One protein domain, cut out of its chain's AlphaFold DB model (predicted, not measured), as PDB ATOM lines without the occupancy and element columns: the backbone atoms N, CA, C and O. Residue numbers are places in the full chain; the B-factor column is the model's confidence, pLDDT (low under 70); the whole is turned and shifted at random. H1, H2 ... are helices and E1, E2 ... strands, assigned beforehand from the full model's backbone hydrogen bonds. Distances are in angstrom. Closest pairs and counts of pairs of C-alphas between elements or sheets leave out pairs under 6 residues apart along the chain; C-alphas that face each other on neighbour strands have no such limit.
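AT A GLANCE: This is residues 53 to 184 of the 187 residues of an uncharacterized protein of Muribaculaceae bacterium (UniProt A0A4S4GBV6). A twisted sheet of five strands, E1 to E5, forms a wall with one long helix, H1, lying over one of its faces and no named helix over the other. The small helix H2 packs on the last part of H1, residues 91 to 99, and a long stretch, residues 53 to 75, is tied to E4 by a short pairing before H1 begins. The printed part has 132 residues with two named helices and five named strands, in the order H1 E1 E2 E3 E4 E5 H2; the class is mixed, helices and strands, and the sheet, in the order E1 - E2 - E3 - E4 - E5, is antiparallel throughout. The whole is compact, with a radius of gyration of the C-alphas of 15.1 A, and only just elongated, spanning 52 by 26 by 23 A.

IN THESE COORDINATES: Residues 53 to 75 hold no named element. H1, residues 76 to 99, runs 33.9 A from C-alpha 76 at (217.709, 135.350, 190.622) to C-alpha 99 at (195.068, 144.921, 167.301), with a kink of 25 degrees near residue 86. E1 is residues 112 to 116 and E2 residues 119 to 123. E3, residues 128 to 137, is 29.0 A long; E4, residues 140 to 151, is 30.2 A long and bends by 69 degrees at residue 143. E5 is residues 154 to 158. H2, residues 166 to 170, ends with C-alpha 170 at (195.392, 138.213, 168.343).

HOW THE PARTS SIT: The five strands form a meander, each strand the antiparallel neighbour of the one before, with E1 and E5 as edge strands. E1 and E2 are a hairpin at 162 degrees, with N 114 and O 121 within hydrogen-bond range at 2.9 A. In the hairpin of E2 and E3, N 122 and O 130 are 2.8 A apart. In that of E3 and E4, N 135 and O 142 are 2.8 A apart. E4 and E5, a hairpin at 146 degrees, have N 151 and O 154 at 2.8 A. H1 is on the sheet, making two layers, a helix on one face of a sheet; its closest C-alphas to E4 are those of Val 77 and Gly 140, 4.1 A apart. With residues 91 to 99 alone H1 touches H2, the closest C-alphas being those of Leu 95 and Val 166, 5.6 A apart. H2 is only just not on the sheet, with 4 pairs of C-alphas within 10 A. Residues 67 to 68 pair antiparallel with residues 140 to 141 of E4, and residues 54 to 55 pair parallel with residues 180 to 181. In H2 every O i to N i+4 pair is within hydrogen-bond range, in H1 19 of 20.

THE WHOLE: The two C-alphas farthest apart, those of Glu 74 and Cys 184, are 53.4 A apart. The printed part has no cut. The link from H1 to E1, 12 residues, is long. The mean pLDDT of the printed part is 86.3; residues 53 to 57, 103 to 109 and 180 to 184 are under 70.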
ATOM      1  N   PRO A  53     193.187 155.910 163.306       63.19
ATOM      2  CA  PRO A  53     193.977 154.745 163.652       63.19
ATOM      3  C   PRO A  53     194.015 153.742 162.499       63.19
ATOM      4  O   PRO A  53     193.033 153.545 161.782       63.19
ATOM      5  N   PHE A  54     195.167 153.103 162.310       65.75
ATOM      6  CA  PHE A  54     195.371 152.100 161.267       65.75
ATOM      7  C   PHE A  54     196.041 150.839 161.812       65.75
ATOM      8  O   PHE A  54     196.818 150.896 162.761       65.75
ATOM      9  N   LEU A  55     195.767 149.689 161.204       68.00
ATOM     10  CA  LEU A  55     196.454 148.430 161.491       68.00
ATOM     11  C   LEU A  55     197.812 148.441 160.792       68.00
ATOM     12  O   LEU A  55     197.878 148.530 159.570       68.00
ATOM     13  N   LEU A  56     198.905 148.372 161.552       67.06
ATOM     14  CA  LEU A  56     200.250 148.336 160.975       67.06
ATOM     15  C   LEU A  56     200.730 146.910 160.726       67.06
ATOM     16  O   LEU A  56     200.363 145.974 161.433       67.06
ATOM     17  N   SER A  57     201.653 146.772 159.769       69.19
ATOM     18  CA  SER A  57     202.458 145.560 159.650       69.19
ATOM     19  C   SER A  57     203.188 145.303 160.966       69.19
ATOM     20  O   SER A  57     203.935 146.165 161.441       69.19
ATOM     21  N   TYR A  58     203.010 144.115 161.522       78.19
ATOM     22  CA  TYR A  58     203.670 143.678 162.741       78.19
ATOM     23  C   TYR A  58     204.550 142.464 162.451       78.19
ATOM     24  O   TYR A  58     204.436 141.806 161.413       78.19
ATOM     25  N   ARG A  59     205.459 142.165 163.375       78.50
ATOM     26  CA  ARG A  59     206.215 140.917 163.361       78.50
ATOM     27  C   ARG A  59     205.595 139.978 164.378       78.50
ATOM     28  O   ARG A  59     205.551 140.325 165.558       78.50
ATOM     29  N   ASN A  60     205.200 138.781 163.942       90.38
ATOM     30  CA  ASN A  60     204.790 137.749 164.884       90.38
ATOM     31  C   ASN A  60     205.956 137.457 165.844       90.38
ATOM     32  O   ASN A  60     207.034 136.998 165.446       90.38
ATOM     33  N   ARG A  61     205.754 137.823 167.108       92.06
ATOM     34  CA  ARG A  61     206.739 137.724 168.177       92.06
ATOM     35  C   ARG A  61     206.295 136.631 169.124       92.06
ATOM     36  O   ARG A  61     205.119 136.545 169.441       92.06
ATOM     37  N   VAL A  62     207.246 135.830 169.587       94.44
ATOM     38  CA  VAL A  62     206.995 134.784 170.578       94.44
ATOM     39  C   VAL A  62     207.544 135.251 171.919       94.44
ATOM     40  O   VAL A  62     208.697 135.681 171.998       94.44
ATOM     41  N   LEU A  63     206.719 135.190 172.959       94.62
ATOM     42  CA  LEU A  63     207.115 135.424 174.337       94.62
ATOM     43  C   LEU A  63     207.845 134.176 174.864       94.62
ATOM     44  O   LEU A  63     207.256 133.092 174.880       94.62
ATOM     45  N   PRO A  64     209.120 134.291 175.282       94.62
ATOM     46  CA  PRO A  64     209.870 133.161 175.816       94.62
ATOM     47  C   PRO A  64     209.194 132.518 177.028       94.62
ATOM     48  O   PRO A  64     208.569 133.196 177.841       94.62
ATOM     49  N   TYR A  65     209.370 131.202 177.170       93.94
ATOM     50  CA  TYR A  65     208.737 130.449 178.251       93.94
ATOM     51  C   TYR A  65     209.288 130.818 179.632       93.94
ATOM     52  O   TYR A  65     208.546 130.828 180.616       93.94
ATOM     53  N   ASN A  66     210.596 131.038 179.699       94.81
ATOM     54  CA  ASN A  66     211.366 131.243 180.913       94.81
ATOM     55  C   ASN A  66     212.408 132.340 180.722       94.81
ATOM     56  O   ASN A  66     212.909 132.584 179.624       94.81
ATOM     57  N   PHE A  67     212.786 132.937 181.845       94.31
ATOM     58  CA  PHE A  67     213.887 133.878 181.934       94.31
ATOM     59  C   PHE A  67     214.805 133.459 183.072       94.31
ATOM     60  O   PHE A  67     214.379 133.304 184.217       94.31
ATOM     61  N   ILE A  68     216.081 133.280 182.738       93.75
ATOM     62  CA  ILE A  68     217.120 132.931 183.703       93.75
ATOM     63  C   ILE A  68     217.647 134.221 184.336       93.75
ATOM     64  O   ILE A  68     218.038 135.172 183.639       93.75
ATOM     65  N   GLY A  69     217.636 134.249 185.661       89.81
ATOM     66  CA  GLY A  69     218.228 135.281 186.494       89.81
ATOM     67  C   GLY A  69     219.745 135.296 186.399       89.81
ATOM     68  O   GLY A  69     220.376 134.419 185.818       89.81
ATOM     69  N   ASN A  70     220.363 136.331 186.944       88.81
ATOM     70  CA  ASN A  70     221.804 136.321 187.134       88.81
ATOM     71  C   ASN A  70     222.141 135.381 188.299       88.81
ATOM     72  O   ASN A  70     221.662 135.579 189.411       88.81
ATOM     73  N   SER A  71     222.984 134.382 188.042       79.25
ATOM     74  CA  SER A  71     223.417 133.393 189.039       79.25
ATOM     75  C   SER A  71     224.244 133.992 190.181       79.25
ATOM     76  O   SER A  71     224.459 133.326 191.186       79.25
ATOM     77  N   HIS A  72     224.729 135.226 190.017       82.12
ATOM     78  CA  HIS A  72     225.461 135.965 191.047       82.12
ATOM     79  C   HIS A  72     224.543 136.791 191.959       82.12
ATOM     80  O   HIS A  72     225.021 137.348 192.945       82.12
ATOM     81  N   ASP A  73     223.253 136.907 191.634       80.25
ATOM     82  CA  ASP A  73     222.300 137.616 192.482       80.25
ATOM     83  C   ASP A  73     221.811 136.688 193.600       80.25
ATOM     84  O   ASP A  73     221.470 135.533 193.350       80.25
ATOM     85  N   GLU A  74     221.653 137.215 194.816       75.19
ATOM     86  CA  GLU A  74     221.008 136.479 195.918       75.19
ATOM     87  C   GLU A  74     219.557 136.084 195.588       75.19
ATOM     88  O   GLU A  74     219.043 135.082 196.084       75.19
ATOM     89  N   ILE A  75     218.887 136.868 194.732       80.06
ATOM     90  CA  ILE A  75     217.511 136.631 194.279       80.06
ATOM     91  C   ILE A  75     217.474 136.634 192.739       80.06
ATOM     92  O   ILE A  75     217.182 137.672 192.131       80.06
ATOM     93  N   PRO A  76     217.694 135.475 192.087       86.81
ATOM     94  CA  PRO A  76     217.709 135.350 190.622       86.81
ATOM     95  C   PRO A  76     216.404 135.801 189.948       86.81
ATOM     96  O   PRO A  76     216.404 136.304 188.826       86.81
ATOM     97  N   VAL A  77     215.273 135.681 190.653       91.25
ATOM     98  CA  VAL A  77     213.947 136.123 190.183       91.25
ATOM     99  C   VAL A  77     213.961 137.597 189.776       91.25
ATOM    100  O   VAL A  77     213.393 137.957 188.750       91.25
ATOM    101  N   LYS A  78     214.642 138.463 190.534       90.88
ATOM    102  CA  LYS A  78     214.609 139.911 190.292       90.88
ATOM    103  C   LYS A  78     215.239 140.270 188.947       90.88
ATOM    104  O   LYS A  78     214.633 140.996 188.161       90.88
ATOM    105  N   SER A  79     216.427 139.750 188.653       92.56
ATOM    106  CA  SER A  79     217.087 139.980 187.363       92.56
ATOM    107  C   SER A  79     216.405 139.243 186.215       92.56
ATOM    108  O   SER A  79     216.381 139.761 185.096       92.56
ATOM    109  N   ALA A  80     215.786 138.088 186.473       94.69
ATOM    110  CA  ALA A  80     214.933 137.418 185.496       94.69
ATOM    111  C   ALA A  80     213.733 138.292 185.099       94.69
ATOM    112  O   ALA A  80     213.484 138.478 183.910       94.69
ATOM    113  N   MET A  81     213.055 138.914 186.070       94.69
ATOM    114  CA  MET A  81     211.921 139.812 185.823       94.69
ATOM    115  C   MET A  81     212.303 141.081 185.060       94.69
ATOM    116  O   MET A  81     211.495 141.590 184.290       94.69
ATOM    117  N   VAL A  82     213.533 141.586 185.214       93.56
ATOM    118  CA  VAL A  82     214.039 142.704 184.393       93.56
ATOM    119  C   VAL A  82     214.164 142.297 182.920       93.56
ATOM    120  O   VAL A  82     213.813 143.069 182.031       93.56
ATOM    121  N   LYS A  83     214.637 141.076 182.643       94.94
ATOM    122  CA  LYS A  83     214.698 140.551 181.268       94.94
ATOM    123  C   LYS A  83     213.297 140.274 180.723       94.94
ATOM    124  O   LYS A  83     213.010 140.636 179.584       94.94
ATOM    125  N   TYR A  84     212.434 139.677 181.546       95.50
ATOM    126  CA  TYR A  84     211.053 139.386 181.179       95.50
ATOM    127  C   TYR A  84     210.290 140.665 180.839       95.50
ATOM    128  O   TYR A  84     209.675 140.737 179.780       95.50
ATOM    129  N   SER A  85     210.394 141.710 181.665       94.81
ATOM    130  CA  SER A  85     209.691 142.974 181.436       94.81
ATOM    131  C   SER A  85     210.094 143.646 180.126       94.81
ATOM    132  O   SER A  85     209.228 144.086 179.373       94.81
ATOM    133  N   ALA A  86     211.386 143.653 179.791       94.25
ATOM    134  CA  ALA A  86     211.870 144.200 178.527       94.25
ATOM    135  C   ALA A  86     211.309 143.452 177.302       94.25
ATOM    136  O   ALA A  86     211.003 144.069 176.280       94.25
ATOM    137  N   GLU A  87     211.170 142.129 177.390       95.12
ATOM    138  CA  GLU A  87     210.608 141.317 176.310       95.12
ATOM    139  C   GLU A  87     209.078 141.388 176.244       95.12
ATOM    140  O   GLU A  87     208.525 141.438 175.143       95.12
ATOM    141  N   ALA A  88     208.406 141.469 177.391       94.81
ATOM    142  CA  ALA A  88     206.962 141.637 177.500       94.81
ATOM    143  C   ALA A  88     206.494 142.988 176.941       94.81
ATOM    144  O   ALA A  88     205.489 143.026 176.241       94.81
ATOM    145  N   VAL A  89     207.245 144.079 177.155       93.50
ATOM    146  CA  VAL A  89     206.942 145.392 176.552       93.50
ATOM    147  C   VAL A  89     206.963 145.306 175.028       93.50
ATOM    148  O   VAL A  89     205.976 145.629 174.380       93.50
ATOM    149  N   LYS A  90     208.044 144.781 174.445       91.69
ATOM    150  CA  LYS A  90     208.153 144.608 172.987       91.69
ATOM    151  C   LYS A  90     207.074 143.673 172.430       91.69
ATOM    152  O   LYS A  90     206.620 143.853 171.306       91.69
ATOM    153  N   PHE A  91     206.710 142.628 173.177       93.31
ATOM    154  CA  PHE A  91     205.627 141.719 172.804       93.31
ATOM    155  C   PHE A  91     204.273 142.442 172.802       93.31
ATOM    156  O   PHE A  91     203.552 142.382 171.809       93.31
ATOM    157  N   ALA A  92     203.971 143.179 173.873       92.00
ATOM    158  CA  ALA A  92     202.764 143.984 174.001       92.00
ATOM    159  C   ALA A  92     202.662 145.042 172.898       92.00
ATOM    160  O   ALA A  92     201.609 145.169 172.290       92.00
ATOM    161  N   GLU A  93     203.747 145.754 172.588       88.06
ATOM    162  CA  GLU A  93     203.782 146.735 171.498       88.06
ATOM    163  C   GLU A  93     203.367 146.106 170.163       88.06
ATOM    164  O   GLU A  93     202.503 146.643 169.477       88.06
ATOM    165  N   GLN A  94     203.922 144.941 169.803       88.06
ATOM    166  CA  GLN A  94     203.543 144.252 168.562       88.06
ATOM    167  C   GLN A  94     202.073 143.824 168.562       88.06
ATOM    168  O   GLN A  94     201.402 143.967 167.544       88.06
ATOM    169  N   LEU A  95     201.564 143.335 169.692       90.31
ATOM    170  CA  LEU A  95     200.169 142.925 169.813       90.31
ATOM    171  C   LEU A  95     199.205 144.115 169.723       90.31
ATOM    172  O   LEU A  95     198.216 144.045 169.002       90.31
ATOM    173  N   LEU A  96     199.502 145.226 170.399       88.06
ATOM    174  CA  LEU A  96     198.686 146.442 170.343       88.06
ATOM    175  C   LEU A  96     198.731 147.102 168.960       88.06
ATOM    176  O   LEU A  96     197.728 147.666 168.522       88.06
ATOM    177  N   LEU A  97     199.869 147.025 168.263       83.75
ATOM    178  CA  LEU A  97     199.988 147.433 166.860       83.75
ATOM    179  C   LEU A  97     199.106 146.565 165.956       83.75
ATOM    180  O   LEU A  97     198.376 147.103 165.126       83.75
ATOM    181  N   ALA A  98     199.144 145.243 166.147       84.62
ATOM    182  CA  ALA A  98     198.352 144.284 165.379       84.62
ATOM    183  C   ALA A  98     196.844 144.388 165.659       84.62
ATOM    184  O   ALA A  98     196.038 144.152 164.766       84.62
ATOM    185  N   ALA A  99     196.460 144.760 166.883       86.12
ATOM    186  CA  ALA A  99     195.068 144.921 167.301       86.12
ATOM    187  C   ALA A  99     194.504 146.339 167.069       86.12
ATOM    188  O   ALA A  99     193.311 146.556 167.271       86.12
ATOM    189  N   GLY A 100     195.338 147.303 166.650       82.31
ATOM    190  CA  GLY A 100     194.909 148.671 166.327       82.31
ATOM    191  C   GLY A 100     194.778 149.626 167.523       82.31
ATOM    192  O   GLY A 100     194.160 150.682 167.416       82.31
ATOM    193  N   TYR A 101     195.361 149.299 168.677       81.38
ATOM    194  CA  TYR A 101     195.309 150.147 169.881       81.38
ATOM    195  C   TYR A 101     196.524 151.072 170.041       81.38
ATOM    196  O   TYR A 101     196.486 152.010 170.833       81.38
ATOM    197  N   PHE A 102     197.604 150.833 169.288       72.25
ATOM    198  CA  PHE A 102     198.847 151.616 169.374       72.25
ATOM    199  C   PHE A 102     198.956 152.735 168.318       72.25
ATOM    200  O   PHE A 102     199.837 153.579 168.409       72.25
ATOM    201  N   ASN A 103     198.070 152.775 167.318       60.59
ATOM    202  CA  ASN A 103     198.117 153.766 166.230       60.59
ATOM    203  C   ASN A 103     197.047 154.860 166.363       60.59
ATOM    204  O   ASN A 103     196.638 155.442 165.366       60.59
ATOM    205  N   GLY A 104     196.569 155.119 167.581       54.62
ATOM    206  CA  GLY A 104     195.615 156.196 167.855       54.62
ATOM    207  C   GLY A 104     196.205 157.599 167.672       54.62
ATOM    208  O   GLY A 104     197.406 157.780 167.479       54.62
ATOM    209  N   SER A 105     195.337 158.608 167.770       49.28
ATOM    210  CA  SER A 105     195.690 160.034 167.665       49.28
ATOM    211  C   SER A 105     196.710 160.498 168.715       49.28
ATOM    212  O   SER A 105     197.397 161.497 168.502       49.28
ATOM    213  N   ASP A 106     196.795 159.783 169.838       52.81
ATOM    214  CA  ASP A 106     197.658 160.129 170.958       52.81
ATOM    215  C   ASP A 106     199.025 159.445 170.808       52.81
ATOM    216  O   ASP A 106     199.087 158.228 170.602       52.81
ATOM    217  N   PRO A 107     200.141 160.194 170.900       52.00
ATOM    218  CA  PRO A 107     201.472 159.617 170.798       52.00
ATOM    219  C   PRO A 107     201.643 158.567 171.890       52.00
ATOM    220  O   PRO A 107     201.504 158.874 173.073       52.00
ATOM    221  N   VAL A 108     201.940 157.325 171.503       57.41
ATOM    222  CA  VAL A 108     202.048 156.263 172.498       57.41
ATOM    223  C   VAL A 108     203.283 156.481 173.356       57.41
ATOM    224  O   VAL A 108     204.427 156.306 172.928       57.41
ATOM    225  N   GLU A 109     203.029 156.909 174.585       63.66
ATOM    226  CA  GLU A 109     204.033 157.022 175.622       63.66
ATOM    227  C   GLU A 109     204.528 155.633 176.029       63.66
ATOM    228  O   GLU A 109     203.802 154.637 175.972       63.66
ATOM    229  N   LYS A 110     205.791 155.566 176.461       78.31
ATOM    230  CA  LYS A 110     206.348 154.339 177.035       78.31
ATOM    231  C   LYS A 110     205.457 153.876 178.196       78.31
ATOM    232  O   LYS A 110     205.114 154.711 179.037       78.31
ATOM    233  N   PRO A 111     205.133 152.575 178.296       87.81
ATOM    234  CA  PRO A 111     204.316 152.094 179.394       87.81
ATOM    235  C   PRO A 111     205.032 152.306 180.727       87.81
ATOM    236  O   PRO A 111     206.246 152.109 180.844       87.81
ATOM    237  N   SER A 112     204.261 152.638 181.757       91.56
ATOM    238  CA  SER A 112     204.695 152.470 183.137       91.56
ATOM    239  C   SER A 112     204.759 150.979 183.443       91.56
ATOM    240  O   SER A 112     203.783 150.257 183.242       91.56
ATOM    241  N   VAL A 113     205.919 150.518 183.904       94.75
ATOM    242  CA  VAL A 113     206.183 149.107 184.187       94.75
ATOM    243  C   VAL A 113     206.242 148.904 185.694       94.75
ATOM    244  O   VAL A 113     207.094 149.489 186.365       94.75
ATOM    245  N   LYS A 114     205.369 148.052 186.233       95.88
ATOM    246  CA  LYS A 114     205.390 147.643 187.644       95.88
ATOM    247  C   LYS A 114     205.573 146.139 187.743       95.88
ATOM    248  O   LYS A 114     204.864 145.381 187.094       95.88
ATOM    249  N   VAL A 115     206.506 145.710 188.583       94.56
ATOM    250  CA  VAL A 115     206.760 144.293 188.862       94.56
ATOM    251  C   VAL A 115     206.329 144.000 190.292       94.56
ATOM    252  O   VAL A 115     206.773 144.682 191.214       94.56
ATOM    253  N   ASN A 116     205.495 142.980 190.473       92.56
ATOM    254  CA  ASN A 116     205.140 142.438 191.777       92.56
ATOM    255  C   ASN A 116     205.567 140.974 191.845       92.56
ATOM    256  O   ASN A 116     204.847 140.085 191.404       92.56
ATOM    257  N   TYR A 117     206.761 140.745 192.389       89.62
ATOM    258  CA  TYR A 117     207.390 139.431 192.462       89.62
ATOM    259  C   TYR A 117     207.482 138.735 191.091       89.62
ATOM    260  O   TYR A 117     208.439 139.015 190.375       89.62
ATOM    261  N   THR A 118     206.527 137.884 190.707       93.25
ATOM    262  CA  THR A 118     206.485 137.184 189.407       93.25
ATOM    263  C   THR A 118     205.440 137.738 188.433       93.25
ATOM    264  O   THR A 118     205.429 137.349 187.266       93.25
ATOM    265  N   SER A 119     204.611 138.690 188.858       95.56
ATOM    266  CA  SER A 119     203.629 139.344 187.993       95.56
ATOM    267  C   SER A 119     204.154 140.692 187.503       95.56
ATOM    268  O   SER A 119     204.917 141.392 188.184       95.56
ATOM    269  N   LEU A 120     203.758 141.064 186.293       96.75
ATOM    270  CA  LEU A 120     204.201 142.259 185.592       96.75
ATOM    271  C   LEU A 120     202.981 143.013 185.067       96.75
ATOM    272  O   LEU A 120     202.165 142.467 184.333       96.75
ATOM    273  N   TYR A 121     202.911 144.297 185.390       96.81
ATOM    274  CA  TYR A 121     201.844 145.191 184.965       96.81
ATOM    275  C   TYR A 121     202.423 146.275 184.066       96.81
ATOM    276  O   TYR A 121     203.367 146.975 184.452       96.81
ATOM    277  N   LEU A 122     201.847 146.424 182.878       95.06
ATOM    278  CA  LEU A 122     202.114 147.534 181.971       95.06
ATOM    279  C   LEU A 122     200.893 148.451 181.965       95.06
ATOM    280  O   LEU A 122     199.768 147.986 181.797       95.06
ATOM    281  N   THR A 123     201.103 149.751 182.130       92.38
ATOM    282  CA  THR A 123     200.029 150.747 182.047       92.38
ATOM    283  C   THR A 123     200.440 151.857 181.099       92.38
ATOM    284  O   THR A 123     201.489 152.474 181.283       92.38
ATOM    285  N   TYR A 124     199.612 152.114 180.098       88.12
ATOM    286  CA  TYR A 124     199.791 153.195 179.139       88.12
ATOM    287  C   TYR A 124     198.876 154.369 179.500       88.12
ATOM    288  O   TYR A 124     197.786 154.182 180.041       88.12
ATOM    289  N   ALA A 125     199.310 155.590 179.181       81.62
ATOM    290  CA  ALA A 125     198.549 156.808 179.469       81.62
ATOM    291  C   ALA A 125     197.193 156.861 178.738       81.62
ATOM    292  O   ALA A 125     196.246 157.463 179.233       81.62
ATOM    293  N   ASN A 126     197.079 156.173 177.599       78.19
ATOM    294  CA  ASN A 126     195.865 156.077 176.786       78.19
ATOM    295  C   ASN A 126     194.830 155.058 177.314       78.19
ATOM    296  O   ASN A 126     193.932 154.661 176.576       78.19
ATOM    297  N   GLY A 127     194.964 154.607 178.567       85.94
ATOM    298  CA  GLY A 127     193.984 153.737 179.224       85.94
ATOM    299  C   GLY A 127     194.141 152.243 178.940       85.94
ATOM    300  O   GLY A 127     193.283 151.461 179.348       85.94
ATOM    301  N   ILE A 128     195.224 151.822 178.274       91.06
ATOM    302  CA  ILE A 128     195.563 150.402 178.115       91.06
ATOM    303  C   ILE A 128     196.281 149.904 179.374       91.06
ATOM    304  O   ILE A 128     197.301 150.467 179.786       91.06
ATOM    305  N   SER A 129     195.808 148.799 179.942       94.06
ATOM    306  CA  SER A 129     196.489 148.071 181.012       94.06
ATOM    307  C   SER A 129     196.666 146.605 180.649       94.06
ATOM    308  O   SER A 129     195.738 145.949 180.184       94.06
ATOM    309  N   ILE A 130     197.871 146.091 180.873       95.88
ATOM    310  CA  ILE A 130     198.256 144.731 180.513       95.88
ATOM    311  C   ILE A 130     198.843 144.042 181.731       95.88
ATOM    312  O   ILE A 130     199.753 144.584 182.365       95.88
ATOM    313  N   THR A 131     198.374 142.832 181.997       96.69
ATOM    314  CA  THR A 131     198.927 141.962 183.031       96.69
ATOM    315  C   THR A 131     199.584 140.760 182.380       96.69
ATOM    316  O   THR A 131     198.991 140.049 181.567       96.69
ATOM    317  N   PHE A 132     200.833 140.550 182.755       96.56
ATOM    318  CA  PHE A 132     201.610 139.364 182.463       96.56
ATOM    319  C   PHE A 132     201.858 138.632 183.768       96.56
ATOM    320  O   PHE A 132     202.180 139.263 184.780       96.56
ATOM    321  N   ASP A 133     201.796 137.311 183.718       94.75
ATOM    322  CA  ASP A 133     202.089 136.485 184.878       94.75
ATOM    323  C   ASP A 133     203.214 135.493 184.590       94.75
ATOM    324  O   ASP A 133     203.609 135.253 183.436       94.75
ATOM    325  N   SER A 134     203.809 134.995 185.666       94.56
ATOM    326  CA  SER A 134     204.835 133.963 185.631       94.56
ATOM    327  C   SER A 134     204.926 133.238 186.968       94.56
ATOM    328  O   SER A 134     204.441 133.696 188.001       94.56
ATOM    329  N   GLU A 135     205.601 132.100 186.954       94.62
ATOM    330  CA  GLU A 135     205.872 131.288 188.127       94.62
ATOM    331  C   GLU A 135     207.344 131.383 188.513       94.62
ATOM    332  O   GLU A 135     208.241 131.508 187.670       94.62
ATOM    333  N   ARG A 136     207.619 131.272 189.814       92.75
ATOM    334  CA  ARG A 136     208.993 131.179 190.302       92.75
ATOM    335  C   ARG A 136     209.620 129.877 189.803       92.75
ATOM    336  O   ARG A 136     209.093 128.797 190.045       92.75
ATOM    337  N   ASN A 137     210.801 129.988 189.211       86.75
ATOM    338  CA  ASN A 137     211.676 128.862 188.915       86.75
ATOM    339  C   ASN A 137     212.936 128.932 189.802       86.75
ATOM    340  O   ASN A 137     213.254 129.989 190.349       86.75
ATOM    341  N   HIS A 138     213.664 127.824 189.946       84.31
ATOM    342  CA  HIS A 138     214.922 127.766 190.697       84.31
ATOM    343  C   HIS A 138     215.911 128.843 190.222       84.31
ATOM    344  O   HIS A 138     216.440 129.603 191.032       84.31
ATOM    345  N   ASP A 139     216.063 128.977 188.903       88.06
ATOM    346  CA  ASP A 139     217.036 129.882 188.286       88.06
ATOM    347  C   ASP A 139     216.446 131.240 187.870       88.06
ATOM    348  O   ASP A 139     217.109 132.008 187.177       88.06
ATOM    349  N   GLY A 140     215.199 131.561 188.232       93.44
ATOM    350  CA  GLY A 140     214.536 132.790 187.782       93.44
ATOM    351  C   GLY A 140     213.019 132.658 187.720       93.44
ATOM    352  O   GLY A 140     212.380 132.361 188.727       93.44
ATOM    353  N   VAL A 141     212.438 132.879 186.539       94.81
ATOM    354  CA  VAL A 141     210.991 132.732 186.311       94.81
ATOM    355  C   VAL A 141     210.688 131.829 185.121       94.81
ATOM    356  O   VAL A 141     211.452 131.753 184.155       94.81
ATOM    357  N   GLY A 142     209.578 131.107 185.216       93.94
ATOM    358  CA  GLY A 142     209.051 130.204 184.201       93.94
ATOM    359  C   GLY A 142     207.556 130.414 184.013       93.94
ATOM    360  O   GLY A 142     206.952 131.263 184.657       93.94
ATOM    361  N   ASN A 143     206.958 129.655 183.100       93.50
ATOM    362  CA  ASN A 143     205.546 129.794 182.750       93.50
ATOM    363  C   ASN A 143     205.126 131.241 182.402       93.50
ATOM    364  O   ASN A 143     204.006 131.654 182.683       93.50
ATOM    365  N   CYS A 144     206.019 132.020 181.783       94.12
ATOM    366  CA  CYS A 144     205.723 133.389 181.373       94.12
ATOM    367  C   CYS A 144     204.620 133.402 180.307       94.12
ATOM    368  O   CYS A 144     204.711 132.676 179.304       94.12
ATOM    369  N   HIS A 145     203.581 134.205 180.531       94.69
ATOM    370  CA  HIS A 145     202.458 134.364 179.613       94.69
ATOM    371  C   HIS A 145     201.731 135.700 179.817       94.69
ATOM    372  O   HIS A 145     201.827 136.343 180.863       94.69
ATOM    373  N   LEU A 146     200.996 136.112 178.784       96.31
ATOM    374  CA  LEU A 146     200.050 137.218 178.867       96.31
ATOM    375  C   LEU A 146     198.758 136.730 179.531       96.31
ATOM    376  O   LEU A 146     198.123 135.800 179.029       96.31
ATOM    377  N   GLU A 147     198.358 137.389 180.612       95.38
ATOM    378  CA  GLU A 147     197.166 137.041 181.384       95.38
ATOM    379  C   GLU A 147     195.960 137.869 180.930       95.38
ATOM    380  O   GLU A 147     194.906 137.324 180.613       95.38
ATOM    381  N   VAL A 148     196.100 139.195 180.857       96.19
ATOM    382  CA  VAL A 148     194.972 140.104 180.618       96.19
ATOM    383  C   VAL A 148     195.402 141.323 179.813       96.19
ATOM    384  O   VAL A 148     196.483 141.867 180.035       96.19
ATOM    385  N   ILE A 149     194.513 141.795 178.936       95.62
ATOM    386  CA  ILE A 149     194.538 143.166 178.421       95.62
ATOM    387  C   ILE A 149     193.180 143.815 178.664       95.62
ATOM    388  O   ILE A 149     192.152 143.292 178.225       95.62
ATOM    389  N   ASP A 150     193.204 144.986 179.291       95.00
ATOM    390  CA  ASP A 150     192.057 145.876 179.435       95.00
ATOM    391  C   ASP A 150     192.332 147.205 178.711       95.00
ATOM    392  O   ASP A 150     193.462 147.702 178.687       95.00
ATOM    393  N   PHE A 151     191.291 147.798 178.136       91.81
ATOM    394  CA  PHE A 151     191.305 149.127 177.533       91.81
ATOM    395  C   PHE A 151     190.158 149.950 178.116       91.81
ATOM    396  O   PHE A 151     188.997 149.573 177.987       91.81
ATOM    397  N   ASN A 152     190.473 151.058 178.795       90.00
ATOM    398  CA  ASN A 152     189.490 151.920 179.469       90.00
ATOM    399  C   ASN A 152     188.527 151.159 180.407       90.00
ATOM    400  O   ASN A 152     187.361 151.522 180.553       90.00
ATOM    401  N   GLY A 153     189.023 150.099 181.055       88.75
ATOM    402  CA  GLY A 153     188.242 149.247 181.958       88.75
ATOM    403  C   GLY A 153     187.443 148.134 181.271       88.75
ATOM    404  O   GLY A 153     186.821 147.333 181.965       88.75
ATOM    405  N   GLU A 154     187.474 148.042 179.940       93.12
ATOM    406  CA  GLU A 154     186.882 146.938 179.184       93.12
ATOM    407  C   GLU A 154     187.928 145.864 178.863       93.12
ATOM    408  O   GLU A 154     189.012 146.156 178.356       93.12
ATOM    409  N   ARG A 155     187.584 144.601 179.127       94.69
ATOM    410  CA  ARG A 155     188.435 143.440 178.843       94.69
ATOM    411  C   ARG A 155     188.490 143.172 177.341       94.69
ATOM    412  O   ARG A 155     187.507 142.705 176.770       94.69
ATOM    413  N   ILE A 156     189.653 143.375 176.722       94.25
ATOM    414  CA  ILE A 156     189.860 143.098 175.288       94.25
ATOM    415  C   ILE A 156     190.610 141.790 175.023       94.25
ATOM    416  O   ILE A 156     190.502 141.238 173.932       94.25
ATOM    417  N   TYR A 157     191.327 141.257 176.014       95.38
ATOM    418  CA  TYR A 157     191.885 139.905 175.973       95.38
ATOM    419  C   TYR A 157     191.869 139.272 177.361       95.38
ATOM    420  O   TYR A 157     192.312 139.883 178.334       95.38
ATOM    421  N   ASN A 158     191.396 138.027 177.442       94.50
ATOM    422  CA  ASN A 158     191.383 137.228 178.662       94.50
ATOM    423  C   ASN A 158     192.141 135.913 178.432       94.50
ATOM    424  O   ASN A 158     191.667 135.046 177.698       94.50
ATOM    425  N   GLY A 159     193.312 135.761 179.039       88.06
ATOM    426  CA  GLY A 159     194.216 134.627 178.878       88.06
ATOM    427  C   GLY A 159     193.837 133.439 179.757       88.06
ATOM    428  O   GLY A 159     194.490 133.159 180.750       88.06
ATOM    429  N   TRP A 160     192.798 132.697 179.371       81.44
ATOM    430  CA  TRP A 160     192.378 131.454 180.046       81.44
ATOM    431  C   TRP A 160     193.268 130.248 179.720       81.44
ATOM    432  O   TRP A 160     193.178 129.200 180.359       81.44
ATOM    433  N   ARG A 161     194.114 130.374 178.699       82.06
ATOM    434  CA  ARG A 161     195.086 129.364 178.292       82.06
ATOM    435  C   ARG A 161     196.373 130.040 177.877       82.06
ATOM    436  O   ARG A 161     196.378 131.189 177.435       82.06
ATOM    437  N   ARG A 162     197.460 129.290 177.955       85.88
ATOM    438  CA  ARG A 162     198.759 129.817 177.588       85.88
ATOM    439  C   ARG A 162     198.932 129.874 176.078       85.88
ATOM    440  O   ARG A 162     198.980 128.844 175.414       85.88
ATOM    441  N   LEU A 163     199.085 131.092 175.583       90.69
ATOM    442  CA  LEU A 163     199.454 131.403 174.211       90.69
ATOM    443  C   LEU A 163     200.784 132.147 174.235       90.69
ATOM    444  O   LEU A 163     201.079 132.880 175.183       90.69
ATOM    445  N   SER A 164     201.613 131.899 173.229       89.06
ATOM    446  CA  SER A 164     203.012 132.329 173.243       89.06
ATOM    447  C   SER A 164     203.320 133.348 172.162       89.06
ATOM    448  O   SER A 164     204.263 134.117 172.311       89.06
ATOM    449  N   SER A 165     202.536 133.374 171.089       93.62
ATOM    450  CA  SER A 165     202.776 134.235 169.939       93.62
ATOM    451  C   SER A 165     201.729 135.335 169.799       93.62
ATOM    452  O   SER A 165     200.608 135.219 170.299       93.62
ATOM    453  N   VAL A 166     202.100 136.409 169.105       91.94
ATOM    454  CA  VAL A 166     201.174 137.506 168.791       91.94
ATOM    455  C   VAL A 166     199.994 136.982 167.975       91.94
ATOM    456  O   VAL A 166     198.863 137.276 168.337       91.94
ATOM    457  N   ASP A 167     200.231 136.156 166.951       92.25
ATOM    458  CA  ASP A 167     199.168 135.624 166.077       92.25
ATOM    459  C   ASP A 167     198.135 134.803 166.859       92.25
ATOM    460  O   ASP A 167     196.927 134.967 166.681       92.25
ATOM    461  N   GLU A 168     198.610 133.933 167.756       93.31
ATOM    462  CA  GLU A 168     197.744 133.113 168.602       93.31
ATOM    463  C   GLU A 168     196.852 133.976 169.490       93.31
ATOM    464  O   GLU A 168     195.656 133.715 169.603       93.31
ATOM    465  N   ILE A 169     197.430 134.991 170.136       93.38
ATOM    466  CA  ILE A 169     196.721 135.870 171.070       93.38
ATOM    467  C   ILE A 169     195.764 136.798 170.328       93.38
ATOM    468  O   ILE A 169     194.637 137.012 170.781       93.38
ATOM    469  N   LEU A 170     196.183 137.314 169.175       91.19
ATOM    470  CA  LEU A 170     195.392 138.213 168.343       91.19
ATOM    471  C   LEU A 170     194.070 137.565 167.924       91.19
ATOM    472  O   LEU A 170     193.045 138.236 167.922       91.19
ATOM    473  N   HIS A 171     194.058 136.250 167.674       91.00
ATOM    474  CA  HIS A 171     192.835 135.501 167.364       91.00
ATOM    475  C   HIS A 171     191.761 135.578 168.469       91.00
ATOM    476  O   HIS A 171     190.577 135.406 168.192       91.00
ATOM    477  N   TYR A 172     192.163 135.837 169.716       93.12
ATOM    478  CA  TYR A 172     191.272 135.962 170.876       93.12
ATOM    479  C   TYR A 172     191.195 137.387 171.427       93.12
ATOM    480  O   TYR A 172     190.587 137.602 172.475       93.12
ATOM    481  N   THR A 173     191.830 138.346 170.757       91.88
ATOM    482  CA  THR A 173     191.842 139.749 171.168       91.88
ATOM    483  C   THR A 173     190.778 140.507 170.388       91.88
ATOM    484  O   THR A 173     190.686 140.384 169.167       91.88
ATOM    485  N   THR A 174     189.977 141.317 171.075       91.75
ATOM    486  CA  THR A 174     189.048 142.239 170.414       91.75
ATOM    487  C   THR A 174     189.848 143.247 169.595       91.75
ATOM    488  O   THR A 174     190.684 143.953 170.145       91.75
ATOM    489  N   ILE A 175     189.604 143.317 168.285       88.00
ATOM    490  CA  ILE A 175     190.255 144.290 167.398       88.00
ATOM    491  C   ILE A 175     189.576 145.653 167.545       88.00
ATOM    492  O   ILE A 175     188.345 145.737 167.613       88.00
ATOM    493  N   ASN A 176     190.371 146.724 167.546       84.62
ATOM    494  CA  ASN A 176     189.853 148.083 167.548       84.62
ATOM    495  C   ASN A 176     189.068 148.360 166.251       84.62
ATOM    496  O   ASN A 176     189.648 148.457 165.170       84.62
ATOM    497  N   LYS A 177     187.746 148.516 166.369       79.38
ATOM    498  CA  LYS A 177     186.827 148.735 165.237       79.38
ATOM    499  C   LYS A 177     187.059 150.057 164.513       79.38
ATOM    500  O   LYS A 177     186.717 150.161 163.339       79.38
ATOM    501  N   ASP A 178     187.645 151.033 165.197       76.56
ATOM    502  CA  ASP A 178     187.935 152.341 164.617       76.56
ATOM    503  C   ASP A 178     189.204 152.308 163.752       76.56
ATOM    504  O   ASP A 178     189.475 153.256 163.015       76.56
ATOM    505  N   SER A 179     189.990 151.222 163.821       72.25
ATOM    506  CA  SER A 179     191.215 151.072 163.037       72.25
ATOM    507  C   SER A 179     190.930 150.647 161.602       72.25
ATOM    508  O   SER A 179     190.323 149.606 161.355       72.25
ATOM    509  N   LYS A 180     191.435 151.420 160.639       68.88
ATOM    510  CA  LYS A 180     191.411 151.058 159.215       68.88
ATOM    511  C   LYS A 180     192.587 150.152 158.863       68.88
ATOM    512  O   LYS A 180     193.653 150.234 159.464       68.88
ATOM    513  N   ASP A 181     192.432 149.298 157.860       65.06
ATOM    514  CA  ASP A 181     193.574 148.550 157.335       65.06
ATOM    515  C   ASP A 181     194.552 149.515 156.633       65.06
ATOM    516  O   ASP A 181     194.154 150.298 155.766       65.06
ATOM    517  N   ALA A 182     195.837 149.483 157.011       59.91
ATOM    518  CA  ALA A 182     196.864 150.297 156.361       59.91
ATOM    519  C   ALA A 182     197.173 149.839 154.928       59.91
ATOM    520  O   ALA A 182     197.826 150.583 154.191       59.91
ATOM    521  N   SER A 183     196.691 148.663 154.501       57.19
ATOM    522  CA  SER A 183     196.755 148.223 153.101       57.19
ATOM    523  C   SER A 183     196.139 149.251 152.140       57.19
ATOM    524  O   SER A 183     196.626 149.408 151.022       57.19
ATOM    525  N   CYS A 184     195.174 150.050 152.608       45.84
ATOM    526  CA  CYS A 184     194.549 151.147 151.865       45.84
ATOM    527  C   CYS A 184     195.500 152.314 151.520       45.84
ATOM    528  O   CYS A 184     195.163 153.125 150.662       45.84
TER     529      CYS A 184